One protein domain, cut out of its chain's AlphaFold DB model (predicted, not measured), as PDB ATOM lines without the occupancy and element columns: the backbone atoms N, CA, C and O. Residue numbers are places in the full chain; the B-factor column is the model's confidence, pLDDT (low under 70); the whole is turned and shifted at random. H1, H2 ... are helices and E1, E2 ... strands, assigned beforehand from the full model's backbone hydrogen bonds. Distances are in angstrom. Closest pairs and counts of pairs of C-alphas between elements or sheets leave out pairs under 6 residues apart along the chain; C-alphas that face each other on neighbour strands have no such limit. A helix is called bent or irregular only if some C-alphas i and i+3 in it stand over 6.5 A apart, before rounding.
ATOM      1  N   LYS A 105      40.919  -8.937  25.830       73.56
ATOM      2  CA  LYS A 105      40.708  -8.546  27.224       73.56
ATOM      3  C   LYS A 105      39.614  -9.438  27.790       73.56
ATOM      4  O   LYS A 105      38.544  -9.511  27.183       73.56
ATOM      5  N   SER A 106      39.877 -10.063  28.932       76.12
ATOM      6  CA  SER A 106      38.820 -10.646  29.747       76.12
ATOM      7  C   SER A 106      37.817  -9.545  30.096       76.12
ATOM      8  O   SER A 106      38.193  -8.408  30.409       76.12
ATOM      9  N   ARG A 107      36.526  -9.842  29.958       70.38
ATOM     10  CA  ARG A 107      35.467  -8.936  30.408       70.38
ATOM     11  C   ARG A 107      34.877  -9.510  31.679       70.38
ATOM     12  O   ARG A 107      34.542 -10.689  31.715       70.38
ATOM     13  N   LYS A 108      34.741  -8.674  32.707       70.38
ATOM     14  CA  LYS A 108      33.931  -9.039  33.868       70.38
ATOM     15  C   LYS A 108      32.499  -9.294  33.402       70.38
ATOM     16  O   LYS A 108      32.024  -8.640  32.467       70.38
ATOM     17  N   ALA A 109      31.854 -10.276  34.013       72.31
ATOM     18  CA  ALA A 109      30.458 -10.549  33.754       72.31
ATOM     19  C   ALA A 109      29.624  -9.396  34.338       72.31
ATOM     20  O   ALA A 109      29.553  -9.221  35.548       72.31
ATOM     21  N   ASN A 110      29.058  -8.559  33.467       72.81
ATOM     22  CA  ASN A 110      28.294  -7.373  33.861       72.81
ATOM     23  C   ASN A 110      26.790  -7.664  33.747       72.81
ATOM     24  O   ASN A 110      26.127  -7.141  32.850       72.81
ATOM     25  N   PHE A 111      26.262  -8.534  34.609       80.12
ATOM     26  CA  PHE A 111      24.824  -8.802  34.679       80.12
ATOM     27  C   PHE A 111      24.103  -7.693  35.460       80.12
ATOM     28  O   PHE A 111      24.609  -7.222  36.478       80.12
ATOM     29  N   ARG A 112      22.913  -7.283  35.003       83.19
ATOM     30  CA  ARG A 112      21.977  -6.465  35.793       83.19
ATOM     31  C   ARG A 112      20.951  -7.408  36.416       83.19
ATOM     32  O   ARG A 112      20.101  -7.942  35.709       83.19
ATOM     33  N   LEU A 113      21.132  -7.688  37.702       88.00
ATOM     34  CA  LEU A 113      20.414  -8.729  38.433       88.00
ATOM     35  C   LEU A 113      19.258  -8.107  39.215       88.00
ATOM     36  O   LEU A 113      19.392  -7.831  40.409       88.00
ATOM     37  N   ASP A 114      18.156  -7.904  38.500       91.56
ATOM     38  CA  ASP A 114      16.896  -7.350  38.995       91.56
ATOM     39  C   ASP A 114      15.742  -8.299  38.637       91.56
ATOM     40  O   ASP A 114      15.851  -9.088  37.690       91.56
ATOM     41  N   VAL A 115      14.625  -8.219  39.366       88.31
ATOM     42  CA  VAL A 115      13.402  -8.958  39.017       88.31
ATOM     43  C   VAL A 115      12.875  -8.456  37.665       88.31
ATOM     44  O   VAL A 115      12.760  -7.258  37.431       88.31
ATOM     45  N   GLY A 116      12.610  -9.383  36.745       86.44
ATOM     46  CA  GLY A 116      12.319  -9.138  35.329       86.44
ATOM     47  C   GLY A 116      13.562  -9.103  34.426       86.44
ATOM     48  O   GLY A 116      13.422  -9.225  33.205       86.44
ATOM     49  N   GLY A 117      14.764  -8.981  35.004       88.00
ATOM     50  CA  GLY A 117      16.054  -8.992  34.309       88.00
ATOM     51  C   GLY A 117      16.552 -10.396  33.961       88.00
ATOM     52  O   GLY A 117      15.900 -11.391  34.256       88.00
ATOM     53  N   HIS A 118      17.723 -10.489  33.324       89.69
ATOM     54  CA  HIS A 118      18.358 -11.769  32.984       89.69
ATOM     55  C   HIS A 118      19.621 -11.981  33.817       89.69
ATOM     56  O   HIS A 118      20.458 -11.080  33.923       89.69
ATOM     57  N   GLY A 119      19.789 -13.184  34.360       88.25
ATOM     58  CA  GLY A 119      20.946 -13.529  35.180       88.25
ATOM     59  C   GLY A 119      21.305 -15.009  35.115       88.25
ATOM     60  O   GLY A 119      20.479 -15.826  34.701       88.25
ATOM     61  N   PRO A 120      22.547 -15.358  35.484       90.69
ATOM     62  CA  PRO A 120      22.989 -16.741  35.528       90.69
ATOM     63  C   PRO A 120      22.385 -17.427  36.754       90.69
ATOM     64  O   PRO A 120      22.536 -16.918  37.857       90.69
ATOM     65  N   ILE A 121      21.708 -18.559  36.589       88.81
ATOM     66  CA  ILE A 121      21.109 -19.288  37.723       88.81
ATOM     67  C   ILE A 121      21.892 -20.542  38.096       88.81
ATOM     68  O   ILE A 121      21.854 -20.978  39.247       88.81
ATOM     69  N   ASP A 122      22.611 -21.079  37.116       87.06
ATOM     70  CA  ASP A 122      23.423 -22.277  37.230       87.06
ATOM     71  C   ASP A 122      24.609 -22.212  36.256       87.06
ATOM     72  O   ASP A 122      24.661 -21.336  35.382       87.06
ATOM     73  N   VAL A 123      25.569 -23.122  36.405       86.81
ATOM     74  CA  VAL A 123      26.736 -23.254  35.528       86.81
ATOM     75  C   VAL A 123      26.807 -24.679  34.996       86.81
ATOM     76  O   VAL A 123      27.266 -25.588  35.679       86.81
ATOM     77  N   GLU A 124      26.422 -24.859  33.738       84.94
ATOM     78  CA  GLU A 124      26.430 -26.161  33.076       84.94
ATOM     79  C   GLU A 124      27.569 -26.214  32.048       84.94
ATOM     80  O   GLU A 124      27.737 -25.311  31.222       84.94
ATOM     81  N   GLY A 125      28.429 -27.235  32.127       77.50
ATOM     82  CA  GLY A 125      29.579 -27.379  31.220       77.50
ATOM     83  C   GLY A 125      30.544 -26.181  31.227       77.50
ATOM     84  O   GLY A 125      31.156 -25.865  30.204       77.50
ATOM     85  N   GLY A 126      30.637 -25.463  32.355       75.06
ATOM     86  CA  GLY A 126      31.458 -24.256  32.499       75.06
ATOM     87  C   GLY A 126      30.868 -22.995  31.850       75.06
ATOM     88  O   GLY A 126      31.563 -21.981  31.751       75.06
ATOM     89  N   LYS A 127      29.607 -23.031  31.401       77.75
ATOM     90  CA  LYS A 127      28.885 -21.874  30.859       77.75
ATOM     91  C   LYS A 127      27.717 -21.503  31.776       77.75
ATOM     92  O   LYS A 127      27.004 -22.390  32.233       77.75
ATOM     93  N   PRO A 128      27.482 -20.206  32.029       85.94
ATOM     94  CA  PRO A 128      26.317 -19.788  32.794       85.94
ATOM     95  C   PRO A 128      25.023 -20.075  32.034       85.94
ATOM     96  O   PRO A 128      24.865 -19.642  30.889       85.94
ATOM     97  N   VAL A 129      24.077 -20.728  32.701       88.12
ATOM     98  CA  VAL A 129      22.693 -20.857  32.247       88.12
ATOM     99  C   VAL A 129      21.975 -19.564  32.607       88.12
ATOM    100  O   VAL A 129      21.692 -19.289  33.774       88.12
ATOM    101  N   VAL A 130      21.739 -18.728  31.596       89.81
ATOM    102  CA  VAL A 130      21.120 -17.410  31.765       89.81
ATOM    103  C   VAL A 130      19.620 -17.519  31.530       89.81
ATOM    104  O   VAL A 130      19.188 -17.926  30.454       89.81
ATOM    105  N   VAL A 131      18.831 -17.106  32.519       90.06
ATOM    106  CA  VAL A 131      17.363 -17.097  32.460       90.06
ATOM    107  C   VAL A 131      16.819 -15.752  32.920       90.06
ATOM    108  O   VAL A 131      17.526 -14.958  33.547       90.06
ATOM    109  N   GLN A 132      15.550 -15.494  32.618       92.75
ATOM    110  CA  GLN A 132      14.844 -14.357  33.190       92.75
ATOM    111  C   GLN A 132      14.564 -14.612  34.681       92.75
ATOM    112  O   GLN A 132      13.972 -15.627  35.050       92.75
ATOM    113  N   LEU A 133      14.983 -13.679  35.532       93.19
ATOM    114  CA  LEU A 133      14.816 -13.717  36.980       93.19
ATOM    115  C   LEU A 133      13.414 -13.213  37.318       93.19
ATOM    116  O   LEU A 133      13.104 -12.047  37.113       93.19
ATOM    117  N   LYS A 134      12.547 -14.083  37.818       92.81
ATOM    118  CA  LYS A 134      11.153 -13.771  38.160       92.81
ATOM    119  C   LYS A 134      10.954 -13.466  39.643       92.81
ATOM    120  O   LYS A 134       9.953 -12.856  39.994       92.81
ATOM    121  N   THR A 135      11.871 -13.893  40.511       93.94
ATOM    122  CA  THR A 135      11.741 -13.735  41.969       93.94
ATOM    123  C   THR A 135      13.023 -13.223  42.615       93.94
ATOM    124  O   THR A 135      14.123 -13.445  42.104       93.94
ATOM    125  N   ASP A 136      12.902 -12.610  43.795       92.00
ATOM    126  CA  ASP A 136      14.052 -12.122  44.572       92.00
ATOM    127  C   ASP A 136      15.020 -13.241  44.964       92.00
ATOM    128  O   ASP A 136      16.235 -13.048  44.991       92.00
ATOM    129  N   ARG A 137      14.503 -14.456  45.195       90.81
ATOM    130  CA  ARG A 137      15.339 -15.641  45.444       90.81
ATOM    131  C   ARG A 137      16.212 -15.976  44.236       90.81
ATOM    132  O   ARG A 137      17.383 -16.306  44.403       90.81
ATOM    133  N   GLN A 138      15.667 -15.858  43.024       91.56
ATOM    134  CA  GLN A 138      16.434 -16.065  41.794       91.56
ATOM    135  C   GLN A 138      17.470 -14.959  41.594       91.56
ATOM    136  O   GLN A 138      18.576 -15.244  41.151       91.56
ATOM    137  N   VAL A 139      17.158 -13.719  41.981       91.38
ATOM    138  CA  VAL A 139      18.128 -12.616  41.978       91.38
ATOM    139  C   VAL A 139      19.273 -12.874  42.960       91.38
ATOM    140  O   VAL A 139      20.434 -12.720  42.585       91.38
ATOM    141  N   ALA A 140      18.979 -13.307  44.189       91.56
ATOM    142  CA  ALA A 140      19.995 -13.643  45.189       91.56
ATOM    143  C   ALA A 140      20.907 -14.784  44.712       91.56
ATOM    144  O   ALA A 140      22.131 -14.644  44.728       91.56
ATOM    145  N   ARG A 141      20.310 -15.859  44.179       90.12
ATOM    146  CA  ARG A 141      21.029 -16.977  43.550       90.12
ATOM    147  C   ARG A 141      21.915 -16.494  42.405       90.12
ATOM    148  O   ARG A 141      23.086 -16.845  42.327       90.12
ATOM    149  N   ALA A 142      21.377 -15.642  41.539       89.56
ATOM    150  CA  ALA A 142      22.116 -15.145  40.393       89.56
ATOM    151  C   ALA A 142      23.273 -14.219  40.775       89.56
ATOM    152  O   ALA A 142      24.265 -14.170  40.054       89.56
ATOM    153  N   ARG A 143      23.189 -13.513  41.910       89.75
ATOM    154  CA  ARG A 143      24.305 -12.717  42.452       89.75
ATOM    155  C   ARG A 143      25.446 -13.608  42.927       89.75
ATOM    156  O   ARG A 143      26.600 -13.315  42.622       89.75
ATOM    157  N   GLU A 144      25.121 -14.696  43.616       89.25
ATOM    158  CA  GLU A 144      26.093 -15.691  44.072       89.25
ATOM    159  C   GLU A 144      26.800 -16.361  42.882       89.25
ATOM    160  O   GLU A 144      28.030 -16.351  42.797       89.25
ATOM    161  N   VAL A 145      26.027 -16.837  41.899       88.19
ATOM    162  CA  VAL A 145      26.563 -17.467  40.682       88.19
ATOM    163  C   VAL A 145      27.362 -16.466  39.844       88.19
ATOM    164  O   VAL A 145      28.455 -16.772  39.381       88.19
ATOM    165  N   ALA A 146      26.881 -15.233  39.670       85.12
ATOM    166  CA  ALA A 146      27.626 -14.207  38.943       85.12
ATOM    167  C   ALA A 146      28.972 -13.860  39.599       85.12
ATOM    168  O   ALA A 146      29.918 -13.530  38.883       85.12
ATOM    169  N   GLY A 147      29.055 -13.936  40.931       83.38
ATOM    170  CA  GLY A 147      30.289 -13.721  41.684       83.38
ATOM    171  C   GLY A 147      31.311 -14.848  41.522       83.38
ATOM    172  O   GLY A 147      32.510 -14.573  41.508       83.38
ATOM    173  N   SER A 148      30.852 -16.094  41.361       83.00
ATOM    174  CA  SER A 148      31.721 -17.265  41.174       83.00
ATOM    175  C   SER A 148      32.126 -17.506  39.716       83.00
ATOM    176  O   SER A 148      33.103 -18.212  39.454       83.00
ATOM    177  N   LEU A 149      31.423 -16.901  38.754       78.81
ATOM    178  CA  LEU A 149      31.753 -17.035  37.340       78.81
ATOM    179  C   LEU A 149      33.110 -16.398  37.009       78.81
ATOM    180  O   LEU A 149      33.352 -15.225  37.325       78.81
ATOM    181  N   PRO A 150      33.983 -17.109  36.272       75.50
ATOM    182  CA  PRO A 150      35.185 -16.493  35.746       75.50
ATOM    183  C   PRO A 150      34.799 -15.352  34.789       75.50
ATOM    184  O   PRO A 150      33.739 -15.392  34.150       75.50
ATOM    185  N   PRO A 151      35.664 -14.333  34.627       74.31
ATOM    186  CA  PRO A 151      35.487 -13.338  33.582       74.31
ATOM    187  C   PRO A 151      35.217 -14.034  32.249       74.31
ATOM    188  O   PRO A 151      35.908 -14.997  31.911       74.31
ATOM    189  N   SER A 152      34.244 -13.541  31.479       70.12
ATOM    190  CA  SER A 152      33.966 -14.095  30.158       70.12
ATOM    191  C   SER A 152      35.233 -13.986  29.315       70.12
ATOM    192  O   SER A 152      35.658 -12.898  28.894       70.12
ATOM    193  N   MET A 153      35.854 -15.141  29.098       58.38
ATOM    194  CA  MET A 153      36.842 -15.329  28.060       58.38
ATOM    195  C   MET A 153      36.031 -15.354  26.772       58.38
ATOM    196  O   MET A 153      35.172 -16.214  26.579       58.38
ATOM    197  N   GLY A 154      36.234 -14.366  25.898       60.53
ATOM    198  CA  GLY A 154      35.685 -14.472  24.548       60.53
ATOM    199  C   GLY A 154      36.138 -15.789  23.902       60.53
ATOM    200  O   GLY A 154      37.076 -16.419  24.382       60.53
TER     201      GLY A 154
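Overview. This is residues 105 to 154 of the 192 residues of an uncharacterized protein of Phycisphaerales bacterium (UniProt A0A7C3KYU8). A two-strand hairpin, E1 and E2, has one helix, H1, packed over it, mainly on E1, and a long strand-like stretch without a named element, residues 105 to 117, runs along the longest axis to reach E1. After H1 the last residues, 149 to 154, bend across toward the first printed residue, and the two ends of the printed part finish near one another, with the C-alphas of Lys 105 and Gly 154 8.2 A apart. The printed part has 50 residues, with two named strands and then one named helix in the order E1, E2, H1; the sheet's order is E1 - E2, antiparallel, and the class is mixed, helices and strands. The whole is compact, with a radius of gyration of the C-alphas of 10.4 A, and its outline is elongated, with spans of 32 by 20 by 15 A.

Arrangement. Begin with the sheet, where E1, residues 118 to 124, and E2, residues 127 to 132, form a hairpin of antiparallel neighbours with 144 degrees between their N-to-C directions. Look at C-alphas 120 and 130, which face each other at 4.3 A, and at 118 and 132, which face each other at 4.4 A. Across the pair, N 129 and O 122 are within hydrogen-bond range at 2.8 A, and so are N 121 and O 129 at 2.9 A. Go next to H1, residues 136 to 148, which has 13 pairs of C-alphas within 8 A of E1; the closest are those of Ile 121 and Ala 142, 5.0 A apart. The centres of E1 and H1 are 8.3 A apart. E2 and H1 are near each other, with 10 pairs of C-alphas within 10 A. In H1 every O i to N i+4 pair is within hydrogen-bond range.

Along the chain. Find C-alpha 118 at (18.358, -11.769, 32.984); from there E1 runs 16.5 A to C-alpha 124 at (26.430, -26.161, 33.076). E2 begins at Lys 127 and ends at Gln 132, 16.1 A from first to last C-alpha. H1 is not bent, and it runs 18.7 A from Asp 136 to C-alpha 148 of Ser 148 at (31.721, -17.265, 41.174).

Size, cuts and confidence. The two C-alphas farthest apart are those of Lys 105 and Thr 135, at 32.9 A, while those of Lys 105 and Gly 154, the first and last printed, are 8.2 A apart. The printed part has no cut. The links from E1 to E2, of 2 residues, and from E2 to H1, of 3 residues, are tight. Before E1, look along residues 105 to 117, whose C-alphas lie 6 to 19 A from the mean of all C-alphas. The mean pLDDT of the printed part is 83.8, and residues 153 to 154 are under 70.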